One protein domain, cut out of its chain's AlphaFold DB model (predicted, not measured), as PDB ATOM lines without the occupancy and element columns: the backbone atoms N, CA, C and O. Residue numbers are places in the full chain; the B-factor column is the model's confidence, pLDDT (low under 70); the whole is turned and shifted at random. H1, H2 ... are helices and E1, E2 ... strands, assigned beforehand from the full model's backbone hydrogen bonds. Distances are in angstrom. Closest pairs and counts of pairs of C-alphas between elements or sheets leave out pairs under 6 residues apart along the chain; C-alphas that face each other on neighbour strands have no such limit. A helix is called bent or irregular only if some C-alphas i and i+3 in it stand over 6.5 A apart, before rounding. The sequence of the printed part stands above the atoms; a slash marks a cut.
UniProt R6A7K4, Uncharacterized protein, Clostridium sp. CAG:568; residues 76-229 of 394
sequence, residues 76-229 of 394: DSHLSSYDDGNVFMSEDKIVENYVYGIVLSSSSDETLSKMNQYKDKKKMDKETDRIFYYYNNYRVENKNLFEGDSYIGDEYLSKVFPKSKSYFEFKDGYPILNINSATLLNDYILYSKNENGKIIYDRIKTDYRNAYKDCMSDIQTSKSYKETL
ATOM      1  N   ASP A  76     -23.806  30.934  61.814       89.50
ATOM      2  CA  ASP A  76     -22.514  30.292  61.526       89.50
ATOM      3  C   ASP A  76     -21.373  30.864  62.381       89.50
ATOM      4  O   ASP A  76     -20.409  30.171  62.701       89.50
ATOM      5  N   SER A  77     -21.503  32.119  62.821       89.31
ATOM      6  CA  SER A  77     -20.557  32.745  63.750       89.31
ATOM      7  C   SER A  77     -20.641  32.245  65.195       89.31
ATOM      8  O   SER A  77     -19.828  32.643  66.029       89.31
ATOM      9  N   HIS A  78     -21.659  31.438  65.517       90.12
ATOM     10  CA  HIS A  78     -22.033  31.007  66.866       90.12
ATOM     11  C   HIS A  78     -22.329  32.124  67.879       90.12
ATOM     12  O   HIS A  78     -22.608  31.819  69.044       90.12
ATOM     13  N   LEU A  79     -22.367  33.401  67.481       90.19
ATOM     14  CA  LEU A  79     -22.728  34.489  68.394       90.19
ATOM     15  C   LEU A  79     -24.184  34.400  68.865       90.19
ATOM     16  O   LEU A  79     -24.489  34.824  69.976       90.19
ATOM     17  N   SER A  80     -25.078  33.798  68.081       89.06
ATOM     18  CA  SER A  80     -26.462  33.552  68.494       89.06
ATOM     19  C   SER A  80     -26.933  32.148  68.119       89.06
ATOM     20  O   SER A  80     -26.296  31.431  67.351       89.06
ATOM     21  N   SER A  81     -28.063  31.744  68.686       83.31
ATOM     22  CA  SER A  81     -28.803  30.544  68.309       83.31
ATOM     23  C   SER A  81     -30.294  30.847  68.338       83.31
ATOM     24  O   SER A  81     -30.728  31.784  69.015       83.31
ATOM     25  N   TYR A  82     -31.081  30.049  67.627       79.12
ATOM     26  CA  TYR A  82     -32.533  30.129  67.711       79.12
ATOM     27  C   TYR A  82     -33.011  29.705  69.107       79.12
ATOM     28  O   TYR A  82     -32.509  28.733  69.675       79.12
ATOM     29  N   ASP A  83     -33.939  30.477  69.660       73.25
ATOM     30  CA  ASP A  83     -34.758  30.128  70.818       73.25
ATOM     31  C   ASP A  83     -36.051  29.439  70.348       73.25
ATOM     32  O   ASP A  83     -36.331  29.380  69.141       73.25
ATOM     33  N   ASP A  84     -36.856  28.946  71.291       57.59
ATOM     34  CA  ASP A  84     -38.167  28.363  70.993       57.59
ATOM     35  C   ASP A  84     -39.013  29.346  70.159       57.59
ATOM     36  O   ASP A  84     -39.399  30.421  70.622       57.59
ATOM     37  N   GLY A  85     -39.275  28.991  68.894       58.62
ATOM     38  CA  GLY A  85     -40.029  29.823  67.947       58.62
ATOM     39  C   GLY A  85     -39.221  30.511  66.838       58.62
ATOM     40  O   GLY A  85     -39.745  31.431  66.215       58.62
ATOM     41  N   ASN A  86     -37.987  30.074  66.546       60.47
ATOM     42  CA  ASN A  86     -37.143  30.598  65.451       60.47
ATOM     43  C   ASN A  86     -36.737  32.078  65.602       60.47
ATOM     44  O   ASN A  86     -36.388  32.737  64.622       60.47
ATOM     45  N   VAL A  87     -36.749  32.614  66.822       72.12
ATOM     46  CA  VAL A  87     -36.236  33.959  67.124       72.12
ATOM     47  C   VAL A  87     -34.828  33.821  67.686       72.12
ATOM     48  O   VAL A  87     -34.570  32.907  68.463       72.12
ATOM     49  N   PHE A  88     -33.902  34.706  67.316       82.12
ATOM     50  CA  PHE A  88     -32.587  34.705  67.953       82.12
ATOM     51  C   PHE A  88     -32.698  34.932  69.457       82.12
ATOM     52  O   PHE A  88     -33.432  35.806  69.922       82.12
ATOM     53  N   MET A  89     -31.920  34.158  70.206       86.25
ATOM     54  CA  MET A  89     -31.790  34.306  71.645       86.25
ATOM     55  C   MET A  89     -31.392  35.744  72.008       86.25
ATOM     56  O   MET A  89     -30.522  36.346  71.373       86.25
ATOM     57  N   SER A  90     -32.028  36.291  73.047       88.19
ATOM     58  CA  SER A  90     -31.740  37.648  73.508       88.19
ATOM     59  C   SER A  90     -30.309  37.775  74.042       88.19
ATOM     60  O   SER A  90     -29.753  36.833  74.613       88.19
ATOM     61  N   GLU A  91     -29.731  38.971  73.904       90.69
ATOM     62  CA  GLU A  91     -28.415  39.314  74.465       90.69
ATOM     63  C   GLU A  91     -28.335  38.952  75.955       90.69
ATOM     64  O   GLU A  91     -27.375  38.324  76.393       90.69
ATOM     65  N   ASP A  92     -29.369  39.282  76.732       91.25
ATOM     66  CA  ASP A  92     -29.388  38.993  78.165       91.25
ATOM     67  C   ASP A  92     -29.328  37.493  78.466       91.25
ATOM     68  O   ASP A  92     -28.607  37.094  79.380       91.25
ATOM     69  N   LYS A  93     -30.016  36.657  77.678       91.12
ATOM     70  CA  LYS A  93     -29.989  35.198  77.836       91.12
ATOM     71  C   LYS A  93     -28.644  34.612  77.395       91.12
ATOM     72  O   LYS A  93     -28.143  33.706  78.055       91.12
ATOM     73  N   ILE A  94     -28.016  35.152  76.343       92.56
ATOM     74  CA  ILE A  94     -26.652  34.775  75.922       92.56
ATOM     75  C   ILE A  94     -25.647  35.039  77.045       92.56
ATOM     76  O   ILE A  94     -24.885  34.146  77.421       92.56
ATOM     77  N   VAL A  95     -25.658  36.257  77.588       94.31
ATOM     78  CA  VAL A  95     -24.716  36.678  78.631       94.31
ATOM     79  C   VAL A  95     -24.972  35.911  79.929       94.31
ATOM     80  O   VAL A  95     -24.029  35.462  80.574       94.31
ATOM     81  N   GLU A  96     -26.235  35.717  80.311       93.12
ATOM     82  CA  GLU A  96     -26.580  34.909  81.481       93.12
ATOM     83  C   GLU A  96     -26.104  33.461  81.318       93.12
ATOM     84  O   GLU A  96     -25.457  32.926  82.215       93.12
ATOM     85  N   ASN A  97     -26.357  32.837  80.164       93.19
ATOM     86  CA  ASN A  97     -25.906  31.473  79.904       93.19
ATOM     87  C   ASN A  97     -24.395  31.338  80.087       93.19
ATOM     88  O   ASN A  97     -23.974  30.376  80.722       93.19
ATOM     89  N   TYR A  98     -23.607  32.310  79.614       95.75
ATOM     90  CA  TYR A  98     -22.163  32.331  79.837       95.75
ATOM     91  C   TYR A  98     -21.802  32.339  81.326       95.75
ATOM     92  O   TYR A  98     -21.071  31.463  81.779       95.75
ATOM     93  N   VAL A  99     -22.348  33.281  82.108       96.12
ATOM     94  CA  VAL A  99     -22.003  33.428  83.536       96.12
ATOM     95  C   VAL A  99     -22.350  32.171  84.340       96.12
ATOM     96  O   VAL A  99     -21.581  31.749  85.201       96.12
ATOM     97  N   TYR A 100     -23.487  31.540  84.056       95.38
ATOM     98  CA  TYR A 100     -23.873  30.305  84.738       95.38
ATOM     99  C   TYR A 100     -23.030  29.118  84.264       95.38
ATOM    100  O   TYR A 100     -22.576  28.310  85.074       95.38
ATOM    101  N   GLY A 101     -22.778  29.024  82.959       95.00
ATOM    102  CA  GLY A 101     -22.000  27.940  82.378       95.00
ATOM    103  C   GLY A 101     -20.529  27.959  82.786       95.00
ATOM    104  O   GLY A 101     -19.957  26.898  83.025       95.00
ATOM    105  N   ILE A 102     -19.921  29.141  82.941       95.88
ATOM    106  CA  ILE A 102     -18.523  29.245  83.368       95.88
ATOM    107  C   ILE A 102     -18.339  28.819  84.829       95.88
ATOM    108  O   ILE A 102     -17.326  28.205  85.160       95.88
ATOM    109  N   VAL A 103     -19.339  29.036  85.696       95.25
ATOM    110  CA  VAL A 103     -19.343  28.477  87.061       95.25
ATOM    111  C   VAL A 103     -19.404  26.951  87.021       95.25
ATOM    112  O   VAL A 103     -18.617  26.297  87.701       95.25
ATOM    113  N   LEU A 104     -20.271  26.373  86.181       93.44
ATOM    114  CA  LEU A 104     -20.359  24.916  86.014       93.44
ATOM    115  C   LEU A 104     -19.061  24.295  85.479       93.44
ATOM    116  O   LEU A 104     -18.738  23.164  85.837       93.44
ATOM    117  N   SER A 105     -18.326  25.006  84.622       93.25
ATOM    118  CA  SER A 105     -17.026  24.553  84.107       93.25
ATOM    119  C   SER A 105     -15.900  24.659  85.125       93.25
ATOM    120  O   SER A 105     -14.968  23.860  85.096       93.25
ATOM    121  N   SER A 106     -15.985  25.649  86.013       93.50
ATOM    122  CA  SER A 106     -14.941  25.942  87.000       93.50
ATOM    123  C   SER A 106     -15.141  25.184  88.314       93.50
ATOM    124  O   SER A 106     -14.219  25.092  89.120       93.50
ATOM    125  N   SER A 107     -16.336  24.632  88.544       87.94
ATOM    126  CA  SER A 107     -16.642  23.831  89.728       87.94
ATOM    127  C   SER A 107     -16.317  22.350  89.531       87.94
ATOM    128  O   SER A 107     -16.568  21.767  88.475       87.94
ATOM    129  N   SER A 108     -15.806  21.721  90.588       80.06
ATOM    130  CA  SER A 108     -15.636  20.268  90.685       80.06
ATOM    131  C   SER A 108     -16.911  19.536  91.123       80.06
ATOM    132  O   SER A 108     -16.953  18.309  91.067       80.06
ATOM    133  N   ASP A 109     -17.949  20.258  91.556       82.62
ATOM    134  CA  ASP A 109     -19.202  19.669  92.029       82.62
ATOM    135  C   ASP A 109     -20.164  19.389  90.865       82.62
ATOM    136  O   ASP A 109     -20.835  20.277  90.332       82.62
ATOM    137  N   GLU A 110     -20.266  18.118  90.481       79.69
ATOM    138  CA  GLU A 110     -21.157  17.664  89.410       79.69
ATOM    139  C   GLU A 110     -22.650  17.823  89.747       79.69
ATOM    140  O   GLU A 110     -23.494  17.856  88.842       79.69
ATOM    141  N   THR A 111     -23.003  17.957  91.031       83.12
ATOM    142  CA  THR A 111     -24.396  18.095  91.474       83.12
ATOM    143  C   THR A 111     -24.978  19.478  91.182       83.12
ATOM    144  O   THR A 111     -26.196  19.588  91.026       83.12
ATOM    145  N   LEU A 112     -24.135  20.502  90.987       84.88
ATOM    146  CA  LEU A 112     -24.554  21.863  90.622       84.88
ATOM    147  C   LEU A 112     -25.437  21.896  89.377       84.88
ATOM    148  O   LEU A 112     -26.448  22.590  89.360       84.88
ATOM    149  N   SER A 113     -25.105  21.086  88.367       82.12
ATOM    150  CA  SER A 113     -25.860  20.993  87.107       82.12
ATOM    151  C   SER A 113     -27.327  20.573  87.287       82.12
ATOM    152  O   SER A 113     -28.156  20.815  86.414       82.12
ATOM    153  N   LYS A 114     -27.659  19.953  88.429       84.12
ATOM    154  CA  LYS A 114     -29.008  19.484  88.771       84.12
ATOM    155  C   LYS A 114     -29.796  20.496  89.606       84.12
ATOM    156  O   LYS A 114     -30.985  20.284  89.836       84.12
ATOM    157  N   MET A 115     -29.161  21.568  90.085       88.00
ATOM    158  CA  MET A 115     -29.830  22.603  90.874       88.00
ATOM    159  C   MET A 115     -30.707  23.487  89.985       88.00
ATOM    160  O   MET A 115     -30.375  23.748  88.831       88.00
ATOM    161  N   ASN A 116     -31.817  23.992  90.532       87.56
ATOM    162  CA  ASN A 116     -32.824  24.751  89.778       87.56
ATOM    163  C   ASN A 116     -32.241  25.945  89.003       87.56
ATOM    164  O   ASN A 116     -32.666  26.205  87.884       87.56
ATOM    165  N   GLN A 117     -31.266  26.646  89.581       88.19
ATOM    166  CA  GLN A 117     -30.609  27.818  88.998       88.19
ATOM    167  C   GLN A 117     -29.760  27.471  87.764       88.19
ATOM    168  O   GLN A 117     -29.610  28.293  86.866       88.19
ATOM    169  N   TYR A 118     -29.213  26.257  87.717       89.94
ATOM    170  CA  TYR A 118     -28.337  25.776  86.645       89.94
ATOM    171  C   TYR A 118     -29.030  24.799  85.699       89.94
ATOM    172  O   TYR A 118     -28.430  24.366  84.715       89.94
ATOM    173  N   LYS A 119     -30.290  24.459  85.984       83.12
ATOM    174  CA  LYS A 119     -31.090  23.577  85.150       83.12
ATOM    175  C   LYS A 119     -31.112  24.127  83.722       83.12
ATOM    176  O   LYS A 119     -31.303  25.323  83.507       83.12
ATOM    177  N   ASP A 120     -30.845  23.251  82.758       84.56
ATOM    178  CA  ASP A 120     -30.787  23.556  81.322       84.56
ATOM    179  C   ASP A 120     -29.619  24.472  80.884       84.56
ATOM    180  O   ASP A 120     -29.500  24.807  79.702       84.56
ATOM    181  N   LYS A 121     -28.701  24.841  81.792       89.56
ATOM    182  CA  LYS A 121     -27.452  25.541  81.453       89.56
ATOM    183  C   LYS A 121     -26.367  24.531  81.066       89.56
ATOM    184  O   LYS A 121     -26.264  23.443  81.631       89.56
ATOM    185  N   LYS A 122     -25.527  24.898  80.095       90.06
ATOM    186  CA  LYS A 122     -24.393  24.081  79.635       90.06
ATOM    187  C   LYS A 122     -23.090  24.598  80.236       90.06
ATOM    188  O   LYS A 122     -22.955  25.800  80.449       90.06
ATOM    189  N   LYS A 123     -22.141  23.690  80.480       92.88
ATOM    190  CA  LYS A 123     -20.746  24.053  80.769       92.88
ATOM    191  C   LYS A 123     -20.184  24.871  79.599       92.88
ATOM    192  O   LYS A 123     -20.559  24.610  78.461       92.88
ATOM    193  N   MET A 124     -19.341  25.853  79.912       93.69
ATOM    194  CA  MET A 124     -18.565  26.631  78.944       93.69
ATOM    195  C   MET A 124     -17.203  25.987  78.672       93.69
ATOM    196  O   MET A 124     -16.484  25.604  79.596       93.69
ATOM    197  N   ASP A 125     -16.843  25.907  77.407       91.62
ATOM    198  CA  ASP A 125     -15.573  25.423  76.884       91.62
ATOM    199  C   ASP A 125     -15.292  26.107  75.536       91.62
ATOM    200  O   ASP A 125     -15.991  27.041  75.142       91.62
ATOM    201  N   LYS A 126     -14.275  25.639  74.809       89.69
ATOM    202  CA  LYS A 126     -13.874  26.217  73.517       89.69
ATOM    203  C   LYS A 126     -14.969  26.166  72.443       89.69
ATOM    204  O   LYS A 126     -14.916  26.964  71.513       89.69
ATOM    205  N   GLU A 127     -15.921  25.239  72.544       88.12
ATOM    206  CA  GLU A 127     -16.982  25.040  71.549       88.12
ATOM    207  C   GLU A 127     -18.291  25.729  71.954       88.12
ATOM    208  O   GLU A 127     -19.047  26.206  71.109       88.12
ATOM    209  N   THR A 128     -18.569  25.787  73.255       90.38
ATOM    210  CA  THR A 128     -19.826  26.302  73.816       90.38
ATOM    211  C   THR A 128     -19.756  27.778  74.213       90.38
ATOM    212  O   THR A 128     -20.791  28.452  74.212       90.38
ATOM    213  N   ASP A 129     -18.564  28.306  74.506       92.56
ATOM    214  CA  ASP A 129     -18.330  29.741  74.674       92.56
ATOM    215  C   ASP A 129     -18.348  30.435  73.310       92.56
ATOM    216  O   ASP A 129     -17.469  30.263  72.463       92.56
ATOM    217  N   ARG A 130     -19.373  31.263  73.117       92.94
ATOM    218  CA  ARG A 130     -19.663  31.920  71.841       92.94
ATOM    219  C   ARG A 130     -18.589  32.918  71.436       92.94
ATOM    220  O   ARG A 130     -18.250  32.994  70.260       92.94
ATOM    221  N   ILE A 131     -18.069  33.691  72.389       93.25
ATOM    222  CA  ILE A 131     -17.054  34.712  72.102       93.25
ATOM    223  C   ILE A 131     -15.704  34.040  71.870       93.25
ATOM    224  O   ILE A 131     -14.963  34.440  70.969       93.25
ATOM    225  N   PHE A 132     -15.406  32.982  72.630       91.81
ATOM    226  CA  PHE A 132     -14.208  32.186  72.399       91.81
ATOM    227  C   PHE A 132     -14.223  31.565  71.001       91.81
ATOM    228  O   PHE A 132     -13.280  31.787  70.238       91.81
ATOM    229  N   TYR A 133     -15.304  30.868  70.640       91.19
ATOM    230  CA  TYR A 133     -15.470  30.267  69.317       91.19
ATOM    231  C   TYR A 133     -15.369  31.315  68.203       91.19
ATOM    232  O   TYR A 133     -14.680  31.105  67.204       91.19
ATOM    233  N   TYR A 134     -16.010  32.474  68.378       91.44
ATOM    234  CA  TYR A 134     -15.968  33.550  67.391       91.44
ATOM    235  C   TYR A 134     -14.532  33.979  67.063       91.44
ATOM    236  O   TYR A 134     -14.141  33.996  65.894       91.44
ATOM    237  N   TYR A 135     -13.727  34.291  68.083       88.31
ATOM    238  CA  TYR A 135     -12.363  34.777  67.874       88.31
ATOM    239  C   TYR A 135     -11.374  33.691  67.442       88.31
ATOM    240  O   TYR A 135     -10.453  34.007  66.688       88.31
ATOM    241  N   ASN A 136     -11.545  32.452  67.913       86.31
ATOM    242  CA  ASN A 136     -10.554  31.383  67.740       86.31
ATOM    243  C   ASN A 136     -10.873  30.424  66.584       86.31
ATOM    244  O   ASN A 136      -9.959  29.775  66.082       86.31
ATOM    245  N   ASN A 137     -12.129  30.355  66.138       88.62
ATOM    246  CA  ASN A 137     -12.563  29.469  65.060       88.62
ATOM    247  C   ASN A 137     -13.106  30.296  63.894       88.62
ATOM    248  O   ASN A 137     -12.448  30.430  62.864       88.62
ATOM    249  N   TYR A 138     -14.264  30.934  64.078       88.69
ATOM    250  CA  TYR A 138     -14.989  31.565  62.973       88.69
ATOM    251  C   TYR A 138     -14.190  32.681  62.285       88.69
ATOM    252  O   TYR A 138     -14.059  32.694  61.060       88.69
ATOM    253  N   ARG A 139     -13.609  33.610  63.056       86.44
ATOM    254  CA  ARG A 139     -12.834  34.734  62.505       86.44
ATOM    255  C   ARG A 139     -11.509  34.286  61.884       86.44
ATOM    256  O   ARG A 139     -11.030  34.932  60.957       86.44
ATOM    257  N   VAL A 140     -10.938  33.177  62.361       85.44
ATOM    258  CA  VAL A 140      -9.720  32.576  61.795       85.44
ATOM    259  C   VAL A 140     -10.023  31.948  60.435       85.44
ATOM    260  O   VAL A 140      -9.333  32.241  59.460       85.44
ATOM    261  N   GLU A 141     -11.090  31.151  60.348       87.31
ATOM    262  CA  GLU A 141     -11.540  30.510  59.106       87.31
ATOM    263  C   GLU A 141     -11.992  31.529  58.049       87.31
ATOM    264  O   GLU A 141     -11.813  31.308  56.852       87.31
ATOM    265  N   ASN A 142     -12.512  32.681  58.484       85.50
ATOM    266  CA  ASN A 142     -13.068  33.726  57.624       85.50
ATOM    267  C   ASN A 142     -12.228  35.015  57.607       85.50
ATOM    268  O   ASN A 142     -12.773  36.103  57.406       85.50
ATOM    269  N   LYS A 143     -10.905  34.931  57.814       83.19
ATOM    270  CA  LYS A 143     -10.020  36.109  57.962       83.19
ATOM    271  C   LYS A 143     -10.140  37.125  56.815       83.19
ATOM    272  O   LYS A 143      -9.986  38.319  57.028       83.19
ATOM    273  N   ASN A 144     -10.452  36.671  55.603       84.38
ATOM    274  CA  ASN A 144     -10.653  37.515  54.421       84.38
ATOM    275  C   ASN A 144     -11.916  38.402  54.468       84.38
ATOM    276  O   ASN A 144     -12.055  39.288  53.624       84.38
ATOM    277  N   LEU A 145     -12.841  38.164  55.404       81.62
ATOM    278  CA  LEU A 145     -14.075  38.942  55.567       81.62
ATOM    279  C   LEU A 145     -13.948  40.089  56.584       81.62
ATOM    280  O   LEU A 145     -14.854  40.929  56.641       81.62
ATOM    281  N   PHE A 146     -12.855  40.127  57.354       78.75
ATOM    282  CA  PHE A 146     -12.642  41.028  58.491       78.75
ATOM    283  C   PHE A 146     -11.340  41.824  58.360       78.75
ATOM    284  O   PHE A 146     -10.378  41.380  57.735       78.75
ATOM    285  N   GLU A 147     -11.289  42.989  59.003       68.50
ATOM    286  CA  GLU A 147     -10.047  43.740  59.202       68.50
ATOM    287  C   GLU A 147      -9.438  43.375  60.579       68.50
ATOM    288  O   GLU A 147     -10.143  43.329  61.591       68.50
ATOM    289  N   GLY A 148      -8.129  43.092  60.633       63.69
ATOM    290  CA  GLY A 148      -7.376  42.795  61.869       63.69
ATOM    291  C   GLY A 148      -7.113  41.306  62.176       63.69
ATOM    292  O   GLY A 148      -7.503  40.417  61.423       63.69
ATOM    293  N   ASP A 149      -6.416  41.043  63.290       60.72
ATOM    294  CA  ASP A 149      -5.955  39.702  63.706       60.72
ATOM    295  C   ASP A 149      -6.838  39.050  64.787       60.72
ATOM    296  O   ASP A 149      -7.534  39.740  65.533       60.72
ATOM    297  N   SER A 150      -6.812  37.711  64.860       61.81
ATOM    298  CA  SER A 150      -7.475  36.873  65.877       61.81
ATOM    299  C   SER A 150      -6.781  36.946  67.242       61.81
ATOM    300  O   SER A 150      -5.557  37.012  67.291       61.81
ATOM    301  N   TYR A 151      -7.542  36.838  68.337       66.75
ATOM    302  CA  TYR A 151      -7.029  36.931  69.713       66.75
ATOM    303  C   TYR A 151      -7.020  35.560  70.406       66.75
ATOM    304  O   TYR A 151      -8.061  34.907  70.460       66.75
ATOM    305  N   ILE A 152      -5.882  35.147  70.983       59.88
ATOM    306  CA  ILE A 152      -5.726  33.861  71.700       59.88
ATOM    307  C   ILE A 152      -5.071  34.094  73.072       59.88
ATOM    308  O   ILE A 152      -4.278  35.018  73.256       59.88
ATOM    309  N   GLY A 153      -5.384  33.248  74.059       63.47
ATOM    310  CA  GLY A 153      -4.684  33.225  75.346       63.47
ATOM    311  C   GLY A 153      -4.836  34.529  76.136       63.47
ATOM    312  O   GLY A 153      -5.936  35.051  76.299       63.47
ATOM    313  N   ASP A 154      -3.735  35.073  76.640       70.00
ATOM    314  CA  ASP A 154      -3.759  36.255  77.509       70.00
ATOM    315  C   ASP A 154      -4.311  37.518  76.820       70.00
ATOM    316  O   ASP A 154      -4.863  38.410  77.474       70.00
ATOM    317  N   GLU A 155      -4.224  37.563  75.491       79.94
ATOM    318  CA  GLU A 155      -4.822  38.596  74.651       79.94
ATOM    319  C   GLU A 155      -6.353  38.474  74.608       79.94
ATOM    320  O   GLU A 155      -7.048  39.481  74.740       79.94
ATOM    321  N   TYR A 156      -6.888  37.245  74.555       83.50
ATOM    322  CA  TYR A 156      -8.327  36.983  74.669       83.50
ATOM    323  C   TYR A 156      -8.878  37.485  76.008       83.50
ATOM    324  O   TYR A 156      -9.836  38.255  76.022       83.50
ATOM    325  N   LEU A 157      -8.249  37.127  77.137       85.25
ATOM    326  CA  LEU A 157      -8.694  37.604  78.454       85.25
ATOM    327  C   LEU A 157      -8.627  39.129  78.568       85.25
ATOM    328  O   LEU A 157      -9.523  39.745  79.135       85.25
ATOM    329  N   SER A 158      -7.577  39.747  78.028       87.31
ATOM    330  CA  SER A 158      -7.412  41.203  78.088       87.31
ATOM    331  C   SER A 158      -8.436  41.934  77.213       87.31
ATOM    332  O   SER A 158      -8.845  43.045  77.549       87.31
ATOM    333  N   LYS A 159      -8.876  41.309  76.114       86.06
ATOM    334  CA  LYS A 159      -9.893  41.846  75.207       86.06
ATOM    335  C   LYS A 159     -11.315  41.634  75.728       86.06
ATOM    336  O   LYS A 159     -12.100  42.576  75.726       86.06
ATOM    337  N   VAL A 160     -11.641  40.416  76.156       90.19
ATOM    338  CA  VAL A 160     -13.002  40.006  76.537       90.19
ATOM    339  C   VAL A 160     -13.314  40.339  77.994       90.19
ATOM    340  O   VAL A 160     -14.440  40.713  78.298       90.19
ATOM    341  N   PHE A 161     -12.319  40.268  78.884       93.44
ATOM    342  CA  PHE A 161     -12.467  40.454  80.332       93.44
ATOM    343  C   PHE A 161     -11.521  41.526  80.901       93.44
ATOM    344  O   PHE A 161     -10.810  41.269  81.876       93.44
ATOM    345  N   PRO A 162     -11.485  42.758  80.360       92.50
ATOM    346  CA  PRO A 162     -10.505  43.770  80.764       92.50
ATOM    347  C   PRO A 162     -10.585  44.152  82.251       92.50
ATOM    348  O   PRO A 162      -9.571  44.516  82.848       92.50
ATOM    349  N   LYS A 163     -11.771  44.076  82.873       93.19
ATOM    350  CA  LYS A 163     -11.991  44.425  84.291       93.19
ATOM    351  C   LYS A 163     -12.130  43.205  85.197       93.19
ATOM    352  O   LYS A 163     -12.120  43.352  86.422       93.19
ATOM    353  N   SER A 164     -12.293  42.026  84.609       93.75
ATOM    354  CA  SER A 164     -12.534  40.762  85.304       93.75
ATOM    355  C   SER A 164     -11.448  39.710  85.068       93.75
ATOM    356  O   SER A 164     -11.536  38.638  85.653       93.75
ATOM    357  N   LYS A 165     -10.377  40.024  84.318       92.81
ATOM    358  CA  LYS A 165      -9.248  39.122  84.019       92.81
ATOM    359  C   LYS A 165      -8.693  38.418  85.259       92.81
ATOM    360  O   LYS A 165      -8.403  37.232  85.193       92.81
ATOM    361  N   SER A 166      -8.584  39.114  86.392       94.25
ATOM    362  CA  SER A 166      -8.054  38.544  87.642       94.25
ATOM    363  C   SER A 166      -8.920  37.437  88.257       94.25
ATOM    364  O   SER A 166      -8.462  36.745  89.163       94.25
ATOM    365  N   TYR A 167     -10.159  37.260  87.797       95.62
ATOM    366  CA  TYR A 167     -11.045  36.180  88.234       95.62
ATOM    367  C   TYR A 167     -10.810  34.875  87.477       95.62
ATOM    368  O   TYR A 167     -11.339  33.843  87.889       95.62
ATOM    369  N   PHE A 168     -10.021  34.913  86.402       94.94
ATOM    370  CA  PHE A 168      -9.794  33.780  85.520       94.94
ATOM    371  C   PHE A 168      -8.376  33.218  85.647       94.94
ATOM    372  O   PHE A 168      -7.423  33.930  85.958       94.94
ATOM    373  N   GLU A 169      -8.251  31.931  85.351       92.00
ATOM    374  CA  GLU A 169      -7.008  31.201  85.129       92.00
ATOM    375  C   GLU A 169      -7.142  30.348  83.860       92.00
ATOM    376  O   GLU A 169      -8.248  30.028  83.425       92.00
ATOM    377  N   PHE A 170      -6.025  29.989  83.227       87.19
ATOM    378  CA  PHE A 170      -6.053  29.140  82.037       87.19
ATOM    379  C   PHE A 170      -5.934  27.668  82.408       87.19
ATOM    380  O   PHE A 170      -4.963  27.256  83.043       87.19
ATOM    381  N   LYS A 171      -6.876  26.864  81.916       85.31
ATOM    382  CA  LYS A 171      -6.825  25.405  81.986       85.31
ATOM    383  C   LYS A 171      -7.082  24.824  80.602       85.31
ATOM    384  O   LYS A 171      -8.030  25.215  79.929       85.31
ATOM    385  N   ASP A 172      -6.185  23.954  80.143       83.56
ATOM    386  CA  ASP A 172      -6.262  23.294  78.829       83.56
ATOM    387  C   ASP A 172      -6.466  24.266  77.642       83.56
ATOM    388  O   ASP A 172      -7.091  23.948  76.627       83.56
ATOM    389  N   GLY A 173      -5.918  25.484  77.753       82.50
ATOM    390  CA  GLY A 173      -6.019  26.534  76.734       82.50
ATOM    391  C   GLY A 173      -7.379  27.243  76.666       82.50
ATOM    392  O   GLY A 173      -7.673  27.859  75.646       82.50
ATOM    393  N   TYR A 174      -8.203  27.151  77.711       89.44
ATOM    394  CA  TYR A 174      -9.470  27.873  77.866       89.44
ATOM    395  C   TYR A 174      -9.499  28.606  79.225       89.44
ATOM    396  O   TYR A 174      -8.985  28.064  80.211       89.44
ATOM    397  N   PRO A 175     -10.032  29.840  79.314       91.56
ATOM    398  CA  PRO A 175     -10.136  30.542  80.587       91.56
ATOM    399  C   PRO A 175     -11.269  29.977  81.448       91.56
ATOM    400  O   PRO A 175     -12.422  29.963  81.034       91.56
ATOM    401  N   ILE A 176     -10.947  29.574  82.671       93.94
ATOM    402  CA  ILE A 176     -11.900  29.167  83.712       93.94
ATOM    403  C   ILE A 176     -11.796  30.118  84.902       93.94
ATOM    404  O   ILE A 176     -10.808  30.834  85.039       93.94
ATOM    405  N   LEU A 177     -12.801  30.155  85.773       96.19
ATOM    406  CA  LEU A 177     -12.708  30.925  87.011       96.19
ATOM    407  C   LEU A 177     -11.730  30.255  87.973       96.19
ATOM    408  O   LEU A 177     -11.777  29.040  88.163       96.19
ATOM    409  N   ASN A 178     -10.907  31.058  88.646       95.19
ATOM    410  CA  ASN A 178     -10.136  30.555  89.776       95.19
ATOM    411  C   ASN A 178     -11.079  30.121  90.915       95.19
ATOM    412  O   ASN A 178     -12.214  30.598  91.031       95.19
ATOM    413  N   ILE A 179     -10.594  29.235  91.788       92.94
ATOM    414  CA  ILE A 179     -11.401  28.583  92.837       92.94
ATOM    415  C   ILE A 179     -12.138  29.597  93.729       92.94
ATOM    416  O   ILE A 179     -13.315  29.409  94.053       92.94
ATOM    417  N   ASN A 180     -11.474  30.697  94.099       93.88
ATOM    418  CA  ASN A 180     -12.065  31.730  94.950       93.88
ATOM    419  C   ASN A 180     -13.221  32.441  94.237       93.88
ATOM    420  O   ASN A 180     -14.311  32.571  94.795       93.88
ATOM    421  N   SER A 181     -13.006  32.872  92.992       95.25
ATOM    422  CA  SER A 181     -14.022  33.545  92.186       95.25
ATOM    423  C   SER A 181     -15.206  32.632  91.869       95.25
ATOM    424  O   SER A 181     -16.347  33.078  91.979       95.25
ATOM    425  N   ALA A 182     -14.955  31.358  91.546       94.25
ATOM    426  CA  ALA A 182     -16.000  30.365  91.304       94.25
ATOM    427  C   ALA A 182     -16.892  30.163  92.540       94.25
ATOM    428  O   ALA A 182     -18.116  30.181  92.422       94.25
ATOM    429  N   THR A 183     -16.288  30.045  93.727       92.69
ATOM    430  CA  THR A 183     -17.013  29.840  94.994       92.69
ATOM    431  C   THR A 183     -17.890  31.043  95.343       92.69
ATOM    432  O   THR A 183     -19.091  30.894  95.560       92.69
ATOM    433  N   LEU A 184     -17.318  32.253  95.333       94.44
ATOM    434  CA  LEU A 184     -18.044  33.483  95.671       94.44
ATOM    435  C   LEU A 184     -19.197  33.760  94.697       94.44
ATOM    436  O   LEU A 184     -20.272  34.196  95.110       94.44
ATOM    437  N   LEU A 185     -18.977  33.514  93.402       94.94
ATOM    438  CA  LEU A 185     -19.995  33.689  92.372       94.94
ATOM    439  C   LEU A 185     -21.124  32.657  92.504       94.94
ATOM    440  O   LEU A 185     -22.295  33.018  92.383       94.94
ATOM    441  N   ASN A 186     -20.789  31.397  92.789       94.12
ATOM    442  CA  ASN A 186     -21.768  30.335  93.016       94.12
ATOM    443  C   ASN A 186     -22.666  30.627  94.231       94.12
ATOM    444  O   ASN A 186     -23.887  30.515  94.133       94.12
ATOM    445  N   ASP A 187     -22.089  31.086  95.349       92.25
ATOM    446  CA  ASP A 187     -22.851  31.483  96.543       92.25
ATOM    447  C   ASP A 187     -23.873  32.589  96.241       92.25
ATOM    448  O   ASP A 187     -25.006  32.568  96.739       92.25
ATOM    449  N   TYR A 188     -23.486  33.548  95.396       95.31
ATOM    450  CA  TYR A 188     -24.379  34.610  94.954       95.31
ATOM    451  C   TYR A 188     -25.501  34.087  94.055       95.31
ATOM    452  O   TYR A 188     -26.661  34.420  94.288       95.31
ATOM    453  N   ILE A 189     -25.195  33.231  93.077       93.25
ATOM    454  CA  ILE A 189     -26.206  32.665  92.171       93.25
ATOM    455  C   ILE A 189     -27.223  31.804  92.935       93.25
ATOM    456  O   ILE A 189     -28.428  31.935  92.719       93.25
ATOM    457  N   LEU A 190     -26.765  30.943  93.846       90.69
ATOM    458  CA  LEU A 190     -27.643  30.016  94.564       90.69
ATOM    459  C   LEU A 190     -28.488  30.704  95.636       90.69
ATOM    460  O   LEU A 190     -29.674  30.398  95.775       90.69
ATOM    461  N   TYR A 191     -27.884  31.618  96.398       89.94
ATOM    462  CA  TYR A 191     -28.487  32.127  97.630       89.94
ATOM    463  C   TYR A 191     -28.743  33.631  97.625       89.94
ATOM    464  O   TYR A 191     -29.297  34.140  98.598       89.94
ATOM    465  N   SER A 192     -28.331  34.355  96.577       86.81
ATOM    466  CA  SER A 192     -28.331  35.828  96.549       86.81
ATOM    467  C   SER A 192     -27.598  36.440  97.752       86.81
ATOM    468  O   SER A 192     -27.948  37.514  98.240       86.81
ATOM    469  N   LYS A 193     -26.580  35.732  98.254       77.94
ATOM    470  CA  LYS A 193     -25.716  36.154  99.361       77.94
ATOM    471  C   LYS A 193     -24.343  36.542  98.815       77.94
ATOM    472  O   LYS A 193     -24.017  36.202  97.688       77.94
ATOM    473  N   ASN A 194     -23.535  37.205  99.641       80.38
ATOM    474  CA  ASN A 194     -22.142  37.555  99.346       80.38
ATOM    475  C   ASN A 194     -21.966  38.713  98.339       80.38
ATOM    476  O   ASN A 194     -22.035  38.549  97.122       80.38
ATOM    477  N   GLU A 195     -21.687  39.906  98.868       91.44
ATOM    478  CA  GLU A 195     -21.486  41.128  98.078       91.44
ATOM    479  C   GLU A 195     -20.297  41.019  97.108       91.44
ATOM    480  O   GLU A 195     -20.378  41.496  95.978       91.44
ATOM    481  N   ASN A 196     -19.236  40.299  97.488       93.19
ATOM    482  CA  ASN A 196     -18.104  40.047  96.593       93.19
ATOM    483  C   ASN A 196     -18.510  39.165  95.403       93.19
ATOM    484  O   ASN A 196     -18.074  39.416  94.280       93.19
ATOM    485  N   GLY A 197     -19.389  38.182  95.624       94.38
ATOM    486  CA  GLY A 197     -19.975  37.358  94.563       94.38
ATOM    487  C   GLY A 197     -20.798  38.179  93.569       94.38
ATOM    488  O   GLY A 197     -20.635  38.027  92.358       94.38
ATOM    489  N   LYS A 198     -21.598  39.129  94.068       95.88
ATOM    490  CA  LYS A 198     -22.334  40.086  93.228       95.88
ATOM    491  C   LYS A 198     -21.397  40.961  92.388       95.88
ATOM    492  O   LYS A 198     -21.626  41.127  91.194       95.88
ATOM    493  N   ILE A 199     -20.325  41.492  92.982       96.31
ATOM    494  CA  ILE A 199     -19.335  42.311  92.259       96.31
ATOM    495  C   ILE A 199     -18.683  41.505  91.126       96.31
ATOM    496  O   ILE A 199     -18.516  42.027  90.022       96.31
ATOM    497  N   ILE A 200     -18.333  40.240  91.382       96.50
ATOM    498  CA  ILE A 200     -17.784  39.333  90.366       96.50
ATOM    499  C   ILE A 200     -18.814  39.098  89.252       96.50
ATOM    500  O   ILE A 200     -18.482  39.276  88.078       96.50
ATOM    501  N   TYR A 201     -20.063  38.776  89.613       96.50
ATOM    502  CA  TYR A 201     -21.165  38.573  88.669       96.50
ATOM    503  C   TYR A 201     -21.349  39.782  87.746       96.50
ATOM    504  O   TYR A 201     -21.313  39.640  86.523       96.50
ATOM    505  N   ASP A 202     -21.491  40.980  88.317       96.19
ATOM    506  CA  ASP A 202     -21.755  42.209  87.565       96.19
ATOM    507  C   ASP A 202     -20.590  42.574  86.633       96.19
ATOM    508  O   ASP A 202     -20.814  43.024  85.505       96.19
ATOM    509  N   ARG A 203     -19.339  42.345  87.062       96.69
ATOM    510  CA  ARG A 203     -18.147  42.605  86.242       96.69
ATOM    511  C   ARG A 203     -18.024  41.636  85.072       96.69
ATOM    512  O   ARG A 203     -17.876  42.106  83.948       96.69
ATOM    513  N   ILE A 204     -18.141  40.326  85.307       97.31
ATOM    514  CA  ILE A 204     -18.092  39.319  84.232       97.31
ATOM    515  C   ILE A 204     -19.241  39.551  83.250       97.31
ATOM    516  O   ILE A 204     -19.024  39.594  82.042       97.31
ATOM    517  N   LYS A 205     -20.458  39.770  83.763       96.62
ATOM    518  CA  LYS A 205     -21.641  40.064  82.947       96.62
ATOM    519  C   LYS A 205     -21.431  41.294  82.065       96.62
ATOM    520  O   LYS A 205     -21.803  41.279  80.896       96.62
ATOM    521  N   THR A 206     -20.856  42.362  82.614       97.12
ATOM    522  CA  THR A 206     -20.597  43.603  81.870       97.12
ATOM    523  C   THR A 206     -19.523  43.413  80.805       97.12
ATOM    524  O   THR A 206     -19.740  43.799  79.660       97.12
ATOM    525  N   ASP A 207     -18.392  42.811  81.167       97.19
ATOM    526  CA  ASP A 207     -17.273  42.577  80.255       97.19
ATOM    527  C   ASP A 207     -17.693  41.664  79.090       97.19
ATOM    528  O   ASP A 207     -17.570  42.056  77.928       97.19
ATOM    529  N   TYR A 208     -18.328  40.523  79.385       96.81
ATOM    530  CA  TYR A 208     -18.813  39.593  78.360       96.81
ATOM    531  C   TYR A 208     -19.873  40.227  77.451       96.81
ATOM    532  O   TYR A 208     -19.850  40.043  76.235       96.81
ATOM    533  N   ARG A 209     -20.790  41.029  78.009       96.75
ATOM    534  CA  ARG A 209     -21.785  41.767  77.218       96.75
ATOM    535  C   ARG A 209     -21.131  42.753  76.249       96.75
ATOM    536  O   ARG A 209     -21.565  42.855  75.103       96.75
ATOM    537  N   ASN A 210     -20.119  43.489  76.700       95.88
ATOM    538  CA  ASN A 210     -19.408  44.435  75.844       95.88
ATOM    539  C   ASN A 210     -18.670  43.698  74.722       95.88
ATOM    540  O   ASN A 210     -18.822  44.062  73.562       95.88
ATOM    541  N   ALA A 211     -17.974  42.610  75.050       93.88
ATOM    542  CA  ALA A 211     -17.302  41.783  74.057       93.88
ATOM    543  C   ALA A 211     -18.285  41.172  73.040       93.88
ATOM    544  O   ALA A 211     -18.001  41.155  71.845       93.88
ATOM    545  N   TYR A 212     -19.473  40.739  73.477       94.62
ATOM    546  CA  TYR A 212     -20.527  40.264  72.578       94.62
ATOM    547  C   TYR A 212     -20.973  41.356  71.594       94.62
ATOM    548  O   TYR A 212     -21.100  41.094  70.397       94.62
ATOM    549  N   LYS A 213     -21.175  42.590  72.076       93.88
ATOM    550  CA  LYS A 213     -21.527  43.736  71.221       93.88
ATOM    551  C   LYS A 213     -20.425  44.061  70.221       93.88
ATOM    552  O   LYS A 213     -20.739  44.319  69.061       93.88
ATOM    553  N   ASP A 214     -19.168  43.995  70.644       91.56
ATOM    554  CA  ASP A 214     -18.020  44.194  69.763       91.56
ATOM    555  C   ASP A 214     -17.978  43.124  68.664       91.56
ATOM    556  O   ASP A 214     -17.862  43.467  67.491       91.56
ATOM    557  N   CYS A 215     -18.158  41.844  69.012       90.94
ATOM    558  CA  CYS A 215     -18.204  40.751  68.036       90.94
ATOM    559  C   CYS A 215     -19.385  40.902  67.063       90.94
ATOM    560  O   CYS A 215     -19.232  40.721  65.859       90.94
ATOM    561  N   MET A 216     -20.566  41.278  67.563       92.00
ATOM    562  CA  MET A 216     -21.738  41.501  66.714       92.00
ATOM    563  C   MET A 216     -21.530  42.685  65.759       92.00
ATOM    564  O   MET A 216     -21.900  42.609  64.589       92.00
ATOM    565  N   SER A 217     -20.904  43.764  66.237       91.31
ATOM    566  CA  SER A 217     -20.524  44.919  65.417       91.31
ATOM    567  C   SER A 217     -19.498  44.540  64.342       91.31
ATOM    568  O   SER A 217     -19.633  44.931  63.183       91.31
ATOM    569  N   ASP A 218     -18.507  43.720  64.690       88.31
ATOM    570  CA  ASP A 218     -17.500  43.195  63.760       88.31
ATOM    571  C   ASP A 218     -18.159  42.376  62.628       88.31
ATOM    572  O   ASP A 218     -17.942  42.647  61.447       88.31
ATOM    573  N   ILE A 219     -19.103  41.480  62.949       90.12
ATOM    574  CA  ILE A 219     -19.906  40.777  61.929       90.12
ATOM    575  C   ILE A 219     -20.709  41.749  61.074       90.12
ATOM    576  O   ILE A 219     -20.690  41.647  59.845       90.12
ATOM    577  N   GLN A 220     -21.414  42.694  61.695       89.12
ATOM    578  CA  GLN A 220     -22.260  43.651  60.980       89.12
ATOM    579  C   GLN A 220     -21.456  44.580  60.062       89.12
ATOM    580  O   GLN A 220     -21.995  45.130  59.098       89.12
ATOM    581  N   THR A 221     -20.164  44.749  60.342       87.81
ATOM    582  CA  THR A 221     -19.247  45.539  59.523       87.81
ATOM    583  C   THR A 221     -18.458  44.716  58.508       87.81
ATOM    584  O   THR A 221     -17.866  45.324  57.606       87.81
ATOM    585  N   SER A 222     -18.522  43.382  58.580       87.62
ATOM    586  CA  SER A 222     -17.915  42.468  57.610       87.62
ATOM    587  C   SER A 222     -18.445  42.699  56.193       87.62
ATOM    588  O   SER A 222     -19.594  43.111  55.976       87.62
ATOM    589  N   LYS A 223     -17.602  42.400  55.199       87.00
ATOM    590  CA  LYS A 223     -17.947  42.585  53.782       87.00
ATOM    591  C   LYS A 223     -19.201  41.791  53.388       87.00
ATOM    592  O   LYS A 223     -20.125  42.362  52.811       87.00
ATOM    593  N   SER A 224     -19.255  40.511  53.759       88.38
ATOM    594  CA  SER A 224     -20.362  39.606  53.405       88.38
ATOM    595  C   SER A 224     -21.699  40.070  53.994       88.38
ATOM    596  O   SER A 224     -22.716  40.121  53.294       88.38
ATOM    597  N   TYR A 225     -21.698  40.505  55.260       91.44
ATOM    598  CA  TYR A 225     -22.905  41.025  55.895       91.44
ATOM    599  C   TYR A 225     -23.369  42.333  55.244       91.44
ATOM    600  O   TYR A 225     -24.545  42.465  54.910       91.44
ATOM    601  N   LYS A 226     -22.457  43.288  55.001       91.62
ATOM    602  CA  LYS A 226     -22.784  44.572  54.353       91.62
ATOM    603  C   LYS A 226     -23.364  44.396  52.952       91.62
ATOM    604  O   LYS A 226     -24.362  45.043  52.627       91.62
ATOM    605  N   GLU A 227     -22.769  43.537  52.128       92.56
ATOM    606  CA  GLU A 227     -23.250  43.261  50.768       92.56
ATOM    607  C   GLU A 227     -24.645  42.621  50.798       92.56
ATOM    608  O   GLU A 227     -25.563  43.096  50.122       92.56
ATOM    609  N   THR A 228     -24.845  41.619  51.661       94.06
ATOM    610  CA  THR A 228     -26.144  40.945  51.823       94.06
ATOM    611  C   THR A 228     -27.211  41.898  52.368       94.06
ATOM    612  O   THR A 228     -28.334  41.927  51.864       94.06
ATOM    613  N   LEU A 229     -26.866  42.739  53.349       94.56
ATOM    614  CA  LEU A 229     -27.777  43.723  53.935       94.56
ATOM    615  C   LEU A 229     -28.165  44.801  52.920       94.56
ATOM    616  O   LEU A 229     -29.321  45.224  52.877       94.56
TER     617      LEU A 229
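What this domain is: This is residues 76 to 229 of the 394 residues of an uncharacterized protein of Clostridium sp. CAG:568 (UniProt R6A7K4). One long helix, H6, makes the spine along the longest axis, and shorter helices pack on it mostly crossed: H5 across its beginning, H1 slanting over its middle, H4 across it and H3 beside part of its second half. A small hairpin, E1 and E2, packs by E2 on the end of H1, while the short H7 turns off at the end of H6. The printed part has 154 residues, with seven named helices and two named strands in the order H1 H2 H3 H4 E1 E2 H5 H6 H7; the sheet E1 - E2 is antiparallel. The class is mostly helix, and the whole is compact, with a radius of gyration of the C-alphas of 15.9 A and spans of 49 by 38 by 25 A.

How they stand to each other: Before H1, residues 91 to 106, a short antiparallel pairing joins residues 82 to 83 with 87 to 88. H1 touches the hub H6, residues 195 to 221, at a steep tilt of 56 degrees, opposite ways, with Val 95 and Arg 209 as closest C-alphas at 6.0 A. H2, residues 110 to 114, is close to H1 but not clearly touching, with C-alphas 104 and 113 at 6.8 A. H3, residues 130 to 141, touches H6 with residues 131 to 134 alone, the same way at a shallow tilt of 29 degrees; the closest C-alphas are those of Ile 131 and Tyr 212, 6.6 A. H4, residues 154 to 160, touches H6 about perpendicular at 86 degrees, closest at C-alphas 160 and 211, 5.3 A. E1, residues 168 to 171, and E2, residues 174 to 177, form a hairpin, with N 169 and O 176 at 2.8 A, within hydrogen-bond range. The closest C-alphas of H1 and E2 are those of Ser 106 and Leu 177, 5.5 A. H5, residues 179 to 191, touches H6 about perpendicular at 82 degrees, with C-alphas 185 and 197 at 4.3 A, the closest. H5 also touches H1, closest at C-alphas 182 and 103, 5.7 A. H7, residues 223 to 229, is close to H6 but not clearly touching, with C-alphas 226 and 220 at 6.7 A. Every O i to N i+4 pair is within hydrogen-bond range in H4, H5, H6 and H7, against 11 of 12 in H1, 5 of 8 in H3 and 0 of 1 in H2, where 1 of 2 O i to N i+3 pairs is.

Where its parts are: H1 begins at C-alpha 91, (-28.415, 39.314, 74.465), and is 22.7 A long. H3 is 15.2 A and only just irregular, with C-alphas 136 and 139 at 6.6 A. H5 is 18.1 A and H6 38.9 A, from C-alpha 195 at (-21.486, 41.128, 98.078). H7 ends at C-alpha 229, (-27.777, 43.723, 53.935).

The domain as a whole: The C-alphas farthest apart, of Lys 193 and Glu 227, are 49.2 A apart. The printed part has no cut; the links H2 to H3 and H3 to H4 are long. Mean pLDDT of the printed part is 88.2, with residues 84 to 86 and 147 to 153 under 70.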